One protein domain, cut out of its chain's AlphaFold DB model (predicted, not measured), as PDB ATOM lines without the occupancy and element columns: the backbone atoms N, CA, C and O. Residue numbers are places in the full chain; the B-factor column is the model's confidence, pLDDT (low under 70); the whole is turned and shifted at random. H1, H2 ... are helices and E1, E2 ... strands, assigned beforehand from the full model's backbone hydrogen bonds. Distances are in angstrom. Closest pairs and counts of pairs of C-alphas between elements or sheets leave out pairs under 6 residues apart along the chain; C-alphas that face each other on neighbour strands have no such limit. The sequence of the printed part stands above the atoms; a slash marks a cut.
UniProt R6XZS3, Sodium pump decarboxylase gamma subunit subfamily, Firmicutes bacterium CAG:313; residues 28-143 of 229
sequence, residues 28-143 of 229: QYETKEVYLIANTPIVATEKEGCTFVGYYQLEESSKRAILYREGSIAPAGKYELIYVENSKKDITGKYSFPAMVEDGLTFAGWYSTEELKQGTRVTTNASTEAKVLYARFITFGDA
ATOM      1  N   GLN A  28     -28.589   3.012  13.799       61.47
ATOM      2  CA  GLN A  28     -28.014   3.840  14.865       61.47
ATOM      3  C   GLN A  28     -28.926   4.990  15.321       61.47
ATOM      4  O   GLN A  28     -28.479   5.845  16.086       61.47
ATOM      5  N   TYR A  29     -30.170   5.019  14.862       69.56
ATOM      6  CA  TYR A  29     -31.103   6.120  15.057       69.56
ATOM      7  C   TYR A  29     -32.505   5.574  15.301       69.56
ATOM      8  O   TYR A  29     -32.858   4.497  14.815       69.56
ATOM      9  N   GLU A  30     -33.288   6.328  16.062       74.94
ATOM     10  CA  GLU A  30     -34.702   6.039  16.261       74.94
ATOM     11  C   GLU A  30     -35.523   6.811  15.236       74.94
ATOM     12  O   GLU A  30     -35.237   7.980  14.954       74.94
ATOM     13  N   THR A  31     -36.553   6.160  14.697       81.38
ATOM     14  CA  THR A  31     -37.487   6.774  13.756       81.38
ATOM     15  C   THR A  31     -38.909   6.784  14.299       81.38
ATOM     16  O   THR A  31     -39.307   5.908  15.068       81.38
ATOM     17  N   LYS A  32     -39.687   7.798  13.911       85.06
ATOM     18  CA  LYS A  32     -41.134   7.863  14.153       85.06
ATOM     19  C   LYS A  32     -41.836   8.333  12.887       85.06
ATOM     20  O   LYS A  32     -41.522   9.411  12.398       85.06
ATOM     21  N   GLU A  33     -42.790   7.562  12.382       86.50
ATOM     22  CA  GLU A  33     -43.571   7.969  11.214       86.50
ATOM     23  C   GLU A  33     -44.557   9.092  11.567       86.50
ATOM     24  O   GLU A  33     -45.233   9.049  12.599       86.50
ATOM     25  N   VAL A  34     -44.642  10.102  10.705       88.56
ATOM     26  CA  VAL A  34     -45.578  11.226  10.789       88.56
ATOM     27  C   VAL A  34     -46.085  11.554   9.390       88.56
ATOM     28  O   VAL A  34     -45.351  11.478   8.407       88.56
ATOM     29  N   TYR A  35     -47.355  11.937   9.302       87.56
ATOM     30  CA  TYR A  35     -47.981  12.364   8.060       87.56
ATOM     31  C   TYR A  35     -48.324  13.851   8.132       87.56
ATOM     32  O   TYR A  35     -48.996  14.291   9.066       87.56
ATOM     33  N   LEU A  36     -47.855  14.622   7.154       87.38
ATOM     34  CA  LEU A  36     -48.152  16.044   7.023       87.38
ATOM     35  C   LEU A  36     -49.245  16.236   5.971       87.38
ATOM     36  O   LEU A  36     -49.090  15.829   4.823       87.38
ATOM     37  N   ILE A  37     -50.336  16.887   6.368       84.50
ATOM     38  CA  ILE A  37     -51.495  17.169   5.503       84.50
ATOM     39  C   ILE A  37     -51.340  18.455   4.674       84.50
ATOM     40  O   ILE A  37     -52.102  18.686   3.742       84.50
ATOM     41  N   ALA A  38     -50.363  19.295   5.013       89.38
ATOM     42  CA  ALA A  38     -50.053  20.552   4.342       89.38
ATOM     43  C   ALA A  38     -48.562  20.876   4.506       89.38
ATOM     44  O   ALA A  38     -47.874  20.275   5.338       89.38
ATOM     45  N   ASN A  39     -48.071  21.852   3.741       89.56
ATOM     46  CA  ASN A  39     -46.703  22.341   3.883       89.56
ATOM     47  C   ASN A  39     -46.509  22.902   5.295       89.56
ATOM     48  O   ASN A  39     -47.146  23.887   5.667       89.56
ATOM     49  N   THR A  40     -45.649  22.259   6.080       88.00
ATOM     50  CA  THR A  40     -45.500  22.540   7.511       88.00
ATOM     51  C   THR A  40     -44.068  22.994   7.795       88.00
ATOM     52  O   THR A  40     -43.122  22.347   7.330       88.00
ATOM     53  N   PRO A  41     -43.867  24.104   8.529       87.94
ATOM     54  CA  PRO A  41     -42.538  24.488   8.981       87.94
ATOM     55  C   PRO A  41     -42.001  23.433   9.949       87.94
ATOM     56  O   PRO A  41     -42.707  22.984  10.853       87.94
ATOM     57  N   ILE A  42     -40.748  23.037   9.760       87.12
ATOM     58  CA  ILE A  42     -40.112  22.045  10.616       87.12
ATOM     59  C   ILE A  42     -39.719  22.686  11.940       87.12
ATOM     60  O   ILE A  42     -38.888  23.597  11.978       87.12
ATOM     61  N   VAL A  43     -40.296  22.149  13.011       83.75
ATOM     62  CA  VAL A  43     -40.014  22.510  14.400       83.75
ATOM     63  C   VAL A  43     -39.356  21.317  15.087       83.75
ATOM     64  O   VAL A  43     -39.718  20.165  14.822       83.75
ATOM     65  N   ALA A  44     -38.376  21.582  15.951       82.00
ATOM     66  CA  ALA A  44     -37.754  20.537  16.747       82.00
ATOM     67  C   ALA A  44     -38.802  19.822  17.609       82.00
ATOM     68  O   ALA A  44     -39.567  20.449  18.339       82.00
ATOM     69  N   THR A  45     -38.843  18.494  17.511       82.12
ATOM     70  CA  THR A  45     -39.686  17.678  18.386       82.12
ATOM     71  C   THR A  45     -38.865  17.235  19.585       82.12
ATOM     72  O   THR A  45     -37.851  16.552  19.425       82.12
ATOM     73  N   GLU A  46     -39.295  17.614  20.784       79.94
ATOM     74  CA  GLU A  46     -38.624  17.193  22.009       79.94
ATOM     75  C   GLU A  46     -38.861  15.704  22.270       79.94
ATOM     76  O   GLU A  46     -39.984  15.196  22.219       79.94
ATOM     77  N   LYS A  47     -37.768  14.994  22.546       80.94
ATOM     78  CA  LYS A  47     -37.783  13.607  22.993       80.94
ATOM     79  C   LYS A  47     -36.714  13.439  24.062       80.94
ATOM     80  O   LYS A  47     -35.556  13.787  23.842       80.94
ATOM     81  N   GLU A  48     -37.102  12.906  25.213       81.00
ATOM     82  CA  GLU A  48     -36.197  12.726  26.345       81.00
ATOM     83  C   GLU A  48     -35.002  11.837  25.960       81.00
ATOM     84  O   GLU A  48     -35.163  10.804  25.310       81.00
ATOM     85  N   GLY A  49     -33.784  12.276  26.295       78.44
ATOM     86  CA  GLY A  49     -32.546  11.550  25.981       78.44
ATOM     87  C   GLY A  49     -32.101  11.575  24.509       78.44
ATOM     88  O   GLY A  49     -31.016  11.078  24.196       78.44
ATOM     89  N   CYS A  50     -32.869  12.201  23.613       83.19
ATOM     90  CA  CYS A  50     -32.608  12.221  22.177       83.19
ATOM     91  C   CYS A  50     -32.562  13.645  21.618       83.19
ATOM     92  O   CYS A  50     -33.144  14.583  22.151       83.19
ATOM     93  N   THR A  51     -31.871  13.803  20.495       84.56
ATOM     94  CA  THR A  51     -31.823  15.047  19.733       84.56
ATOM     95  C   THR A  51     -32.461  14.867  18.384       84.56
ATOM     96  O   THR A  51     -32.121  13.959  17.624       84.56
ATOM     97  N   PHE A  52     -33.383  15.773  18.102       87.06
ATOM     98  CA  PHE A  52     -34.059  15.859  16.831       87.06
ATOM     99  C   PHE A  52     -33.086  16.273  15.720       87.06
ATOM    100  O   PHE A  52     -32.345  17.248  15.853       87.06
ATOM    101  N   VAL A  53     -33.086  15.516  14.623       86.38
ATOM    102  CA  VAL A  53     -32.245  15.791  13.449       86.38
ATOM    103  C   VAL A  53     -33.052  16.445  12.331       86.38
ATOM    104  O   VAL A  53     -32.586  17.399  11.709       86.38
ATOM    105  N   GLY A  54     -34.250  15.924  12.056       87.94
ATOM    106  CA  GLY A  54     -35.084  16.384  10.950       87.94
ATOM    107  C   GLY A  54     -36.180  15.400  10.546       87.94
ATOM    108  O   GLY A  54     -36.272  14.288  11.074       87.94
ATOM    109  N   TYR A  55     -36.991  15.828   9.579       89.00
ATOM    110  CA  TYR A  55     -38.016  15.028   8.910       89.00
ATOM    111  C   TYR A  55     -37.403  14.401   7.665       89.00
ATOM    112  O   TYR A  55     -36.989  15.108   6.747       89.00
ATOM    113  N   TYR A  56     -37.334  13.081   7.639       88.56
ATOM    114  CA  TYR A  56     -36.852  12.304   6.511       88.56
ATOM    115  C   TYR A  56     -38.011  11.884   5.619       88.56
ATOM    116  O   TYR A  56     -39.012  11.366   6.101       88.56
ATOM    117  N   GLN A  57     -37.863  12.072   4.319       88.25
ATOM    118  CA  GLN A  57     -38.797  11.601   3.311       88.25
ATOM    119  C   GLN A  57     -38.035  10.762   2.304       88.25
ATOM    120  O   GLN A  57     -37.056  11.237   1.732       88.25
ATOM    121  N   LEU A  58     -38.503   9.542   2.067       83.31
ATOM    122  CA  LEU A  58     -38.053   8.718   0.956       83.31
ATOM    123  C   LEU A  58     -39.109   8.780  -0.144       83.31
ATOM    124  O   LEU A  58     -40.256   8.385   0.056       83.31
ATOM    125  N   GLU A  59     -38.727   9.296  -1.302       79.50
ATOM    126  CA  GLU A  59     -39.568   9.307  -2.488       79.50
ATOM    127  C   GLU A  59     -39.367   7.987  -3.246       79.50
ATOM    128  O   GLU A  59     -38.336   7.768  -3.884       79.50
ATOM    129  N   GLU A  60     -40.346   7.082  -3.155       70.31
ATOM    130  CA  GLU A  60     -40.263   5.722  -3.716       70.31
ATOM    131  C   GLU A  60     -40.036   5.707  -5.238       70.31
ATOM    132  O   GLU A  60     -39.335   4.837  -5.756       70.31
ATOM    133  N   SER A  61     -40.590   6.686  -5.959       65.56
ATOM    134  CA  SER A  61     -40.512   6.769  -7.423       65.56
ATOM    135  C   SER A  61     -39.112   7.125  -7.924       65.56
ATOM    136  O   SER A  61     -38.647   6.590  -8.930       65.56
ATOM    137  N   SER A  62     -38.430   8.027  -7.221       64.62
ATOM    138  CA  SER A  62     -37.139   8.584  -7.621       64.62
ATOM    139  C   SER A  62     -35.975   7.995  -6.818       64.62
ATOM    140  O   SER A  62     -34.815   8.280  -7.126       64.62
ATOM    141  N   LYS A  63     -36.272   7.192  -5.780       69.06
ATOM    142  CA  LYS A  63     -35.330   6.746  -4.737       69.06
ATOM    143  C   LYS A  63     -34.522   7.903  -4.146       69.06
ATOM    144  O   LYS A  63     -33.394   7.721  -3.681       69.06
ATOM    145  N   ARG A  64     -35.076   9.115  -4.194       74.56
ATOM    146  CA  ARG A  64     -34.479  10.294  -3.579       74.56
ATOM    147  C   ARG A  64     -34.923  10.315  -2.142       74.56
ATOM    148  O   ARG A  64     -36.112  10.194  -1.862       74.56
ATOM    149  N   ALA A  65     -33.973  10.495  -1.241       84.81
ATOM    150  CA  ALA A  65     -34.325  10.741   0.138       84.81
ATOM    151  C   ALA A  65     -33.872  12.130   0.562       84.81
ATOM    152  O   ALA A  65     -32.762  12.564   0.250       84.81
ATOM    153  N   ILE A  66     -34.769  12.839   1.229       89.25
ATOM    154  CA  ILE A  66     -34.623  14.244   1.582       89.25
ATOM    155  C   ILE A  66     -34.816  14.360   3.088       89.25
ATOM    156  O   ILE A  66     -35.727  13.768   3.658       89.25
ATOM    157  N   LEU A  67     -33.940  15.114   3.736       90.50
ATOM    158  CA  LEU A  67     -33.977  15.397   5.160       90.50
ATOM    159  C   LEU A  67     -34.185  16.898   5.361       90.50
ATOM    160  O   LEU A  67     -33.300  17.711   5.086       90.50
ATOM    161  N   TYR A  68     -35.361  17.247   5.866       90.19
ATOM    162  CA  TYR A  68     -35.764  18.608   6.196       90.19
ATOM    163  C   TYR A  68     -35.403  18.906   7.652       90.19
ATOM    164  O   TYR A  68     -35.892  18.248   8.574       90.19
ATOM    165  N   ARG A  69     -34.523  19.884   7.870       91.19
ATOM    166  CA  ARG A  69     -34.078  20.304   9.206       91.19
ATOM    167  C   ARG A  69     -34.920  21.464   9.728       91.19
ATOM    168  O   ARG A  69     -35.685  22.084   8.988       91.19
ATOM    169  N   GLU A  70     -34.753  21.761  11.011       88.00
ATOM    170  CA  GLU A  70     -35.402  22.892  11.669       88.00
ATOM    171  C   GLU A  70     -35.213  24.202  10.888       88.00
ATOM    172  O   GLU A  70     -34.133  24.510  10.372       88.00
ATOM    173  N   GLY A  71     -36.303  24.959  10.748       83.19
ATOM    174  CA  GLY A  71     -36.320  26.215   9.997       83.19
ATOM    175  C   GLY A  71     -36.426  26.068   8.475       83.19
ATOM    176  O   GLY A  71     -36.301  27.082   7.779       83.19
ATOM    177  N   SER A  72     -36.634  24.849   7.956       88.38
ATOM    178  CA  SER A  72     -37.122  24.587   6.591       88.38
ATOM    179  C   SER A  72     -38.637  24.344   6.571       88.38
ATOM    180  O   SER A  72     -39.271  24.228   7.620       88.38
ATOM    181  N   ILE A  73     -39.223  24.281   5.375       88.50
ATOM    182  CA  ILE A  73     -40.634  23.940   5.166       88.50
ATOM    183  C   ILE A  73     -40.669  22.586   4.465       88.50
ATOM    184  O   ILE A  73     -40.124  22.459   3.369       88.50
ATOM    185  N   ALA A  74     -41.299  21.594   5.091       88.62
ATOM    186  CA  ALA A  74     -41.519  20.295   4.471       88.62
ATOM    187  C   ALA A  74     -42.893  20.272   3.782       88.62
ATOM    188  O   ALA A  74     -43.872  20.747   4.372       88.62
ATOM    189  N   PRO A  75     -42.998  19.756   2.546       88.88
ATOM    190  CA  PRO A  75     -44.274  19.635   1.845       88.88
ATOM    191  C   PRO A  75     -45.231  18.629   2.510       88.88
ATOM    192  O   PRO A  75     -44.844  17.870   3.397       88.88
ATOM    193  N   ALA A  76     -46.494  18.586   2.086       87.94
ATOM    194  CA  ALA A  76     -47.405  17.516   2.508       87.94
ATOM    195  C   ALA A  76     -46.869  16.134   2.074       87.94
ATOM    196  O   ALA A  76     -46.362  15.980   0.963       87.94
ATOM    197  N   GLY A  77     -46.969  15.126   2.941       88.50
ATOM    198  CA  GLY A  77     -46.439  13.793   2.655       88.50
ATOM    199  C   GLY A  77     -46.184  12.931   3.889       88.50
ATOM    200  O   GLY A  77     -46.438  13.334   5.025       88.50
ATOM    201  N   LYS A  78     -45.672  11.721   3.645       88.62
ATOM    202  CA  LYS A  78     -45.214  10.792   4.684       88.62
ATOM    203  C   LYS A  78     -43.753  11.086   5.029       88.62
ATOM    204  O   LYS A  78     -42.919  11.162   4.132       88.62
ATOM    205  N   TYR A  79     -43.462  11.200   6.320       88.75
ATOM    206  CA  TYR A  79     -42.130  11.464   6.849       88.75
ATOM    207  C   TYR A  79     -41.777  10.509   7.985       88.75
ATOM    208  O   TYR A  79     -42.643  10.062   8.734       88.75
ATOM    209  N   GLU A  80     -40.487  10.263   8.166       88.44
ATOM    210  CA  GLU A  80     -39.918   9.642   9.355       88.44
ATOM    211  C   GLU A  80     -39.099  10.681  10.120       88.44
ATOM    212  O   GLU A  80     -38.164  11.279   9.593       88.44
ATOM    213  N   LEU A  81     -39.424  10.924  11.383       88.06
ATOM    214  CA  LEU A  81     -38.627  11.800  12.235       88.06
ATOM    215  C   LEU A  81     -37.387  11.043  12.677       88.06
ATOM    216  O   LEU A  81     -37.512   9.974  13.270       88.06
ATOM    217  N   ILE A  82     -36.215  11.615  12.424       88.38
ATOM    218  CA  ILE A  82     -34.933  11.024  12.798       88.38
ATOM    219  C   ILE A  82     -34.449  11.626  14.115       88.38
ATOM    220  O   ILE A  82     -34.315  12.848  14.246       88.38
ATOM    221  N   TYR A  83     -34.109  10.747  15.058       86.19
ATOM    222  CA  TYR A  83     -33.515  11.107  16.342       86.19
ATOM    223  C   TYR A  83     -32.139  10.467  16.518       86.19
ATOM    224  O   TYR A  83     -31.938   9.284  16.227       86.19
ATOM    225  N   VAL A  84     -31.199  11.252  17.041       86.00
ATOM    226  CA  VAL A  84     -29.875  10.787  17.469       86.00
ATOM    227  C   VAL A  84     -29.808  10.837  18.987       86.00
ATOM    228  O   VAL A  84     -30.114  11.855  19.600       86.00
ATOM    229  N   GLU A  85     -29.401   9.730  19.593       84.25
ATOM    230  CA  GLU A  85     -29.248   9.606  21.039       84.25
ATOM    231  C   GLU A  85     -28.195  10.591  21.574       84.25
ATOM    232  O   GLU A  85     -27.123  10.751  20.981       84.25
ATOM    233  N   ASN A  86     -28.473  11.246  22.705       81.31
ATOM    234  CA  ASN A  86     -27.573  12.263  23.261       81.31
ATOM    235  C   ASN A  86     -26.200  11.697  23.654       81.31
ATOM    236  O   ASN A  86     -25.211  12.417  23.572       81.31
ATOM    237  N   SER A  87     -26.125  10.410  24.003       75.38
ATOM    238  CA  SER A  87     -24.875   9.689  24.293       75.38
ATOM    239  C   SER A  87     -23.905   9.638  23.104       75.38
ATOM    240  O   SER A  87     -22.706   9.460  23.295       75.38
ATOM    241  N   LYS A  88     -24.404   9.818  21.873       77.62
ATOM    242  CA  LYS A  88     -23.598   9.829  20.640       77.62
ATOM    243  C   LYS A  88     -23.113  11.218  20.246       77.62
ATOM    244  O   LYS A  88     -22.416  11.352  19.239       77.62
ATOM    245  N   LYS A  89     -23.504  12.253  20.991       77.50
ATOM    246  CA  LYS A  89     -22.961  13.591  20.794       77.50
ATOM    247  C   LYS A  89     -21.569  13.669  21.385       77.50
ATOM    248  O   LYS A  89     -21.307  13.168  22.473       77.50
ATOM    249  N   ASP A  90     -20.704  14.367  20.674       75.06
ATOM    250  CA  ASP A  90     -19.430  14.792  21.225       75.06
ATOM    251  C   ASP A  90     -19.642  15.862  22.315       75.06
ATOM    252  O   ASP A  90     -20.690  16.513  22.371       75.06
ATOM    253  N   ILE A  91     -18.623  16.112  23.136       70.12
ATOM    254  CA  ILE A  91     -18.591  17.142  24.193       70.12
ATOM    255  C   ILE A  91     -18.926  18.557  23.686       70.12
ATOM    256  O   ILE A  91     -19.349  19.406  24.461       70.12
ATOM    257  N   THR A  92     -18.789  18.821  22.381       74.94
ATOM    258  CA  THR A  92     -19.182  20.092  21.732       74.94
ATOM    259  C   THR A  92     -20.631  20.088  21.201       74.94
ATOM    260  O   THR A  92     -21.028  20.982  20.460       74.94
ATOM    261  N   GLY A  93     -21.431  19.057  21.493       75.12
ATOM    262  CA  GLY A  93     -22.796  18.901  20.968       75.12
ATOM    263  C   GLY A  93     -22.860  18.526  19.481       75.12
ATOM    264  O   GLY A  93     -23.925  18.606  18.860       75.12
ATOM    265  N   LYS A  94     -21.728  18.123  18.896       82.56
ATOM    266  CA  LYS A  94     -21.638  17.683  17.500       82.56
ATOM    267  C   LYS A  94     -22.121  16.247  17.370       82.56
ATOM    268  O   LYS A  94     -21.809  15.412  18.214       82.56
ATOM    269  N   TYR A  95     -22.842  15.955  16.296       82.56
ATOM    270  CA  TYR A  95     -23.266  14.600  15.964       82.56
ATOM    271  C   TYR A  95     -23.148  14.337  14.465       82.56
ATOM    272  O   TYR A  95     -23.258  15.250  13.640       82.56
ATOM    273  N   SER A  96     -22.921  13.070  14.126       83.12
ATOM    274  CA  SER A  96     -22.908  12.591  12.747       83.12
ATOM    275  C   SER A  96     -24.322  12.282  12.280       83.12
ATOM    276  O   SER A  96     -25.122  11.718  13.029       83.12
ATOM    277  N   PHE A  97     -24.629  12.628  11.033       84.56
ATOM    278  CA  PHE A  97     -25.897  12.232  10.434       84.56
ATOM    279  C   PHE A  97     -25.947  10.708  10.266       84.56
ATOM    280  O   PHE A  97     -24.939  10.103   9.885       84.56
ATOM    281  N   PRO A  98     -27.098  10.070  10.537       81.25
ATOM    282  CA  PRO A  98     -27.209   8.626  10.424       81.25
ATOM    283  C   PRO A  98     -27.037   8.168   8.976       81.25
ATOM    284  O   PRO A  98     -27.483   8.834   8.040       81.25
ATOM    285  N   ALA A  99     -26.396   7.015   8.795       80.38
ATOM    286  CA  ALA A  99     -26.362   6.346   7.506       80.38
ATOM    287  C   ALA A  99     -27.698   5.636   7.275       80.38
ATOM    288  O   ALA A  99     -28.126   4.842   8.116       80.38
ATOM    289  N   MET A 100     -28.345   5.923   6.147       79.19
ATOM    290  CA  MET A 100     -29.604   5.272   5.797       79.19
ATOM    291  C   MET A 100     -29.321   3.883   5.234       79.19
ATOM    292  O   MET A 100     -28.396   3.699   4.446       79.19
ATOM    293  N   VAL A 101     -30.106   2.898   5.659       71.50
ATOM    294  CA  VAL A 101     -30.012   1.526   5.156       71.50
ATOM    295  C   VAL A 101     -31.255   1.264   4.327       71.50
ATOM    296  O   VAL A 101     -32.338   1.135   4.891       71.50
ATOM    297  N   GLU A 102     -31.068   1.199   3.013       71.50
ATOM    298  CA  GLU A 102     -32.116   0.909   2.037       71.50
ATOM    299  C   GLU A 102     -31.763  -0.393   1.307       71.50
ATOM    300  O   GLU A 102     -30.597  -0.622   0.961       71.50
ATOM    301  N   ASP A 103     -32.746  -1.267   1.089       68.19
ATOM    302  CA  ASP A 103     -32.496  -2.598   0.536       68.19
ATOM    303  C   ASP A 103     -31.913  -2.518  -0.887       68.19
ATOM    304  O   ASP A 103     -32.524  -2.013  -1.830       68.19
ATOM    305  N   GLY A 104     -30.691  -3.036  -1.050       67.00
ATOM    306  CA  GLY A 104     -29.995  -3.107  -2.339       67.00
ATOM    307  C   GLY A 104     -29.303  -1.816  -2.794       67.00
ATOM    308  O   GLY A 104     -28.743  -1.787  -3.892       67.00
ATOM    309  N   LEU A 105     -29.295  -0.764  -1.971       73.50
ATOM    310  CA  LEU A 105     -28.626   0.504  -2.265       73.50
ATOM    311  C   LEU A 105     -27.528   0.805  -1.242       73.50
ATOM    312  O   LEU A 105     -27.707   0.647  -0.038       73.50
ATOM    313  N   THR A 106     -26.373   1.276  -1.718       77.56
ATOM    314  CA  THR A 106     -25.280   1.699  -0.832       77.56
ATOM    315  C   THR A 106     -25.409   3.187  -0.546       77.56
ATOM    316  O   THR A 106     -25.347   4.006  -1.462       77.56
ATOM    317  N   PHE A 107     -25.572   3.558   0.721       83.88
ATOM    318  CA  PHE A 107     -25.633   4.958   1.128       83.88
ATOM    319  C   PHE A 107     -24.274   5.649   0.945       83.88
ATOM    320  O   PHE A 107     -23.284   5.285   1.580       83.88
ATOM    321  N   ALA A 108     -24.226   6.656   0.075       78.75
ATOM    322  CA  ALA A 108     -23.009   7.394  -0.258       78.75
ATOM    323  C   ALA A 108     -22.752   8.571   0.695       78.75
ATOM    324  O   ALA A 108     -21.607   8.975   0.914       78.75
ATOM    325  N   GLY A 109     -23.812   9.124   1.286       85.12
ATOM    326  CA  GLY A 109     -23.726  10.259   2.197       85.12
ATOM    327  C   GLY A 109     -24.878  11.243   2.044       85.12
ATOM    328  O   GLY A 109     -25.714  11.124   1.147       85.12
ATOM    329  N   TRP A 110     -24.874  12.238   2.927       88.56
ATOM    330  CA  TRP A 110     -25.750  13.401   2.855       88.56
ATOM    331  C   TRP A 110     -25.065  14.528   2.088       88.56
ATOM    332  O   TRP A 110     -23.852  14.710   2.201       88.56
ATOM    333  N   TYR A 111     -25.837  15.293   1.327       88.06
ATOM    334  CA  TYR A 111     -25.348  16.391   0.498       88.06
ATOM    335  C   TYR A 111     -26.227  17.625   0.682       88.06
ATOM    336  O   TYR A 111     -27.436  17.508   0.856       88.06
ATOM    337  N   SER A 112     -25.627  18.812   0.636       86.94
ATOM    338  CA  SER A 112     -26.352  20.085   0.782       86.94
ATOM    339  C   SER A 112     -27.132  20.505  -0.467       86.94
ATOM    340  O   SER A 112     -27.925  21.438  -0.410       86.94
ATOM    341  N   THR A 113     -26.880  19.857  -1.602       83.19
ATOM    342  CA  THR A 113     -27.462  20.185  -2.905       83.19
ATOM    343  C   THR A 113     -28.126  18.963  -3.524       83.19
ATOM    344  O   THR A 113     -27.643  17.828  -3.403       83.19
ATOM    345  N   GLU A 114     -29.214  19.220  -4.245       78.06
ATOM    346  CA  GLU A 114     -29.947  18.199  -4.991       78.06
ATOM    347  C   GLU A 114     -29.125  17.648  -6.169       78.06
ATOM    348  O   GLU A 114     -29.228  16.473  -6.520       78.06
ATOM    349  N   GLU A 115     -28.260  18.476  -6.765       75.25
ATOM    350  CA  GLU A 115     -27.515  18.117  -7.969       75.25
ATOM    351  C   GLU A 115     -26.524  16.970  -7.742       75.25
ATOM    352  O   GLU A 115     -25.444  17.146  -7.179       75.25
ATOM    353  N   LEU A 116     -26.838  15.790  -8.281       64.50
ATOM    354  CA  LEU A 116     -26.032  14.562  -8.181       64.50
ATOM    355  C   LEU A 116     -24.549  14.730  -8.561       64.50
ATOM    356  O   LEU A 116     -23.709  13.974  -8.076       64.50
ATOM    357  N   LYS A 117     -24.213  15.716  -9.400       64.69
ATOM    358  CA  LYS A 117     -22.846  15.962  -9.886       64.69
ATOM    359  C   LYS A 117     -22.082  17.022  -9.091       64.69
ATOM    360  O   LYS A 117     -20.859  17.052  -9.166       64.69
ATOM    361  N   GLN A 118     -22.774  17.870  -8.333       63.09
ATOM    362  CA  GLN A 118     -22.177  19.003  -7.631       63.09
ATOM    363  C   GLN A 118     -22.796  19.104  -6.246       63.09
ATOM    364  O   GLN A 118     -23.985  19.368  -6.103       63.09
ATOM    365  N   GLY A 119     -22.010  18.838  -5.207       67.31
ATOM    366  CA  GLY A 119     -22.496  18.964  -3.842       67.31
ATOM    367  C   GLY A 119     -21.437  18.700  -2.798       67.31
ATOM    368  O   GLY A 119     -20.645  17.765  -2.917       67.31
ATOM    369  N   THR A 120     -21.460  19.511  -1.747       80.00
ATOM    370  CA  THR A 120     -20.623  19.310  -0.570       80.00
ATOM    371  C   THR A 120     -21.218  18.178   0.253       80.00
ATOM    372  O   THR A 120     -22.385  18.235   0.655       80.00
ATOM    373  N   ARG A 121     -20.420  17.133   0.492       83.62
ATOM    374  CA  ARG A 121     -20.808  16.038   1.380       83.62
ATOM    375  C   ARG A 121     -20.858  16.557   2.813       83.62
ATOM    376  O   ARG A 121     -19.878  17.086   3.331       83.62
ATOM    377  N   VAL A 122     -21.992  16.348   3.455       85.56
ATOM    378  CA  VAL A 122     -22.270  16.728   4.832       85.56
ATOM    379  C   VAL A 122     -22.178  15.475   5.692       85.56
ATOM    380  O   VAL A 122     -22.797  14.456   5.392       85.56
ATOM    381  N   THR A 123     -21.394  15.542   6.766       81.44
ATOM    382  CA  THR A 123     -21.199  14.387   7.665       81.44
ATOM    383  C   THR A 123     -21.704  14.672   9.071       81.44
ATOM    384  O   THR A 123     -22.279  13.791   9.704       81.44
ATOM    385  N   THR A 124     -21.552  15.908   9.546       82.62
ATOM    386  CA  THR A 124     -21.939  16.319  10.902       82.62
ATOM    387  C   THR A 124     -22.808  17.566  10.882       82.62
ATOM    388  O   THR A 124     -22.739  18.370   9.949       82.62
ATOM    389  N   ASN A 125     -23.599  17.774  11.930       81.75
ATOM    390  CA  ASN A 125     -24.432  18.971  12.078       81.75
ATOM    391  C   ASN A 125     -23.636  20.289  12.004       81.75
ATOM    392  O   ASN A 125     -24.149  21.271  11.482       81.75
ATOM    393  N   ALA A 126     -22.380  20.294  12.457       80.25
ATOM    394  CA  ALA A 126     -21.490  21.454  12.391       80.25
ATOM    395  C   ALA A 126     -20.885  21.704  10.997       80.25
ATOM    396  O   ALA A 126     -20.300  22.757  10.765       80.25
ATOM    397  N   SER A 127     -20.982  20.740  10.077       76.38
ATOM    398  CA  SER A 127     -20.375  20.846   8.743       76.38
ATOM    399  C   SER A 127     -21.223  21.624   7.734       76.38
ATOM    400  O   SER A 127     -20.781  21.832   6.608       76.38
ATOM    401  N   THR A 128     -22.444  22.037   8.097       76.44
ATOM    402  CA  THR A 128     -23.307  22.775   7.173       76.44
ATOM    403  C   THR A 128     -24.438  23.548   7.853       76.44
ATOM    404  O   THR A 128     -25.111  23.052   8.761       76.44
ATOM    405  N   GLU A 129     -24.735  24.723   7.306       79.62
ATOM    406  CA  GLU A 129     -25.931  25.519   7.611       79.62
ATOM    407  C   GLU A 129     -27.129  25.152   6.709       79.62
ATOM    408  O   GLU A 129     -28.229  25.676   6.874       79.62
ATOM    409  N   ALA A 130     -26.960  24.214   5.765       83.56
ATOM    410  CA  ALA A 130     -27.984  23.862   4.778       83.56
ATOM    411  C   ALA A 130     -29.233  23.247   5.423       83.56
ATOM    412  O   ALA A 130     -29.185  22.153   5.981       83.56
ATOM    413  N   LYS A 131     -30.380  23.915   5.358       87.50
ATOM    414  CA  LYS A 131     -31.596  23.456   6.053       87.50
ATOM    415  C   LYS A 131     -32.248  22.214   5.433       87.50
ATOM    416  O   LYS A 131     -33.042  21.558   6.096       87.50
ATOM    417  N   VAL A 132     -31.896  21.878   4.196       88.81
ATOM    418  CA  VAL A 132     -32.359  20.678   3.492       88.81
ATOM    419  C   VAL A 132     -31.137  19.875   3.070       88.81
ATOM    420  O   VAL A 132     -30.174  20.439   2.551       88.81
ATOM    421  N   LEU A 133     -31.163  18.571   3.329       89.62
ATOM    422  CA  LEU A 133     -30.104  17.639   2.958       89.62
ATOM    423  C   LEU A 133     -30.664  16.536   2.066       89.62
ATOM    424  O   LEU A 133     -31.765  16.044   2.283       89.62
ATOM    425  N   TYR A 134     -29.868  16.116   1.094       88.06
ATOM    426  CA  TYR A 134     -30.223  15.095   0.120       88.06
ATOM    427  C   TYR A 134     -29.361  13.857   0.359       88.06
ATOM    428  O   TYR A 134     -28.129  13.929   0.333       88.06
ATOM    429  N   ALA A 135     -29.999  12.721   0.614       86.94
ATOM    430  CA  ALA A 135     -29.336  11.430   0.668       86.94
ATOM    431  C   ALA A 135     -28.996  10.984  -0.751       86.94
ATOM    432  O   ALA A 135     -29.854  10.976  -1.636       86.94
ATOM    433  N   ARG A 136     -27.750  10.561  -0.957       83.00
ATOM    434  CA  ARG A 136     -27.354   9.891  -2.194       83.00
ATOM    435  C   ARG A 136     -27.145   8.418  -1.937       83.00
ATOM    436  O   ARG A 136     -26.444   8.026  -1.003       83.00
ATOM    437  N   PHE A 137     -27.714   7.626  -2.826       79.69
ATOM    438  CA  PHE A 137     -27.536   6.193  -2.863       79.69
ATOM    439  C   PHE A 137     -26.848   5.816  -4.167       79.69
ATOM    440  O   PHE A 137     -27.205   6.315  -5.232       79.69
ATOM    441  N   ILE A 138     -25.850   4.948  -4.073       76.94
ATOM    442  CA  ILE A 138     -25.160   4.378  -5.224       76.94
ATOM    443  C   ILE A 138     -25.698   2.970  -5.418       76.94
ATOM    444  O   ILE A 138     -25.767   2.172  -4.475       76.94
ATOM    445  N   THR A 139     -26.090   2.664  -6.652       78.62
ATOM    446  CA  THR A 139     -26.453   1.301  -7.014       78.62
ATOM    447  C   THR A 139     -25.188   0.485  -7.252       78.62
ATOM    448  O   THR A 139     -24.189   0.982  -7.778       78.62
ATOM    449  N   PHE A 140     -25.216  -0.798  -6.885       74.50
ATOM    450  CA  PHE A 140     -24.111  -1.704  -7.202       74.50
ATOM    451  C   PHE A 140     -23.845  -1.760  -8.715       74.50
ATOM    452  O   PHE A 140     -22.698  -1.885  -9.130       74.50
ATOM    453  N   GLY A 141     -24.893  -1.602  -9.535       77.12
ATOM    454  CA  GLY A 141     -24.784  -1.521 -10.991       77.12
ATOM    455  C   GLY A 141     -23.930  -0.344 -11.464       77.12
ATOM    456  O   GLY A 141     -23.044  -0.546 -12.290       77.12
ATOM    457  N   ASP A 142     -24.125   0.851 -10.898       78.12
ATOM    458  CA  ASP A 142     -23.320   2.030 -11.247       78.12
ATOM    459  C   ASP A 142     -21.851   1.831 -10.873       78.12
ATOM    460  O   ASP A 142     -20.956   2.079 -11.682       78.12
ATOM    461  N   ALA A 143     -21.591   1.324  -9.664       79.69
ATOM    462  CA  ALA A 143     -20.233   1.026  -9.224       79.69
ATOM    463  C   ALA A 143     -19.574  -0.041 -10.116       79.69
ATOM    464  O   ALA A 143     -18.435   0.130 -10.551       79.69
TER     465      ALA A 143
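This is residues 28 to 143 of the 229 residues of the protein "Sodium pump decarboxylase gamma subunit subfamily" of Firmicutes bacterium CAG:313 (UniProt R6XZS3). One strongly twisted sheet of six antiparallel strands makes the body; the way across it turns by 80 degrees from one edge strand, E1, to the other, E5, these two edges are apart, and long unnamed links join E1 to E2, E4 to E5 and E5 to E6. A four-residue helix, H1, follows the last strand, farthest of the elements from the mean of the C-alphas. The printed part has 116 residues, with E1, E2, E3, E4, E5, E6 and H1 along the chain, and the sheet's order is E1, E4, E2, E3, E6, E5. The class is mostly strand, with under half of the residues in named elements. The whole is compact, with a radius of gyration of the C-alphas of 14.0 A and spans of 41 by 36 by 25 A.

Find C-alpha 30 at (-34.702, 6.039, 16.261); from there E1, residues 30 to 36, runs 19.1 A. Next comes E2, residues 50 to 59, the longest strand by residues at 25.8 A, which begins at C-alpha 50, at (-32.608, 12.221, 22.177), and bends by 51 degrees at residue 53. E3 is residues 64 to 68, 12.9 A, and E4 is residues 77 to 85, 25.5 A. Go on to E5, residues 105 to 111, 16.5 A, and E6, residues 132 to 139, 22.8 A. H1, residues 140 to 143, spans 5.2 A and ends at C-alpha 143, at (-20.233, 1.026, -9.224).

Cross the sheet from its edge strand E1, where N 34 and O 79 of E4 are 2.8 A apart, within hydrogen-bond range. E4 and E2 are antiparallel at 148 degrees, with N 56 and O 80 at 2.8 A. E2 and E3 form a hairpin, with N 57 and O 66 at 2.8 A. Between E3 and E6 look at N 67 and O 133, 2.8 A apart. E5, the other edge strand, forms a hairpin with E6, with N 108 and O 136 at 2.8 A. From E1 to E5 the strands' lines turn by 106 degrees and the way across the sheet by 80 degrees; E1 and E5 are apart. Outside the named strands, residues 40 to 41 pair antiparallel with residues 73 to 74. H1 is only just not on the sheet, with 4 pairs of C-alphas within 10 A; it is too short for an O i to N i+4 pair, and its one O i to N i+3 pair is within range.

The two C-alphas farthest apart, those of Glu 48 and Gly 141, are 41.6 A apart. The printed part has no cut. The links E1 to E2, E4 to E5 and E5 to E6 are long. The mean pLDDT of the printed part is 81.4; look for values under 70 at residues 28 to 29, 61 to 63, 103 to 104 and 116 to 119.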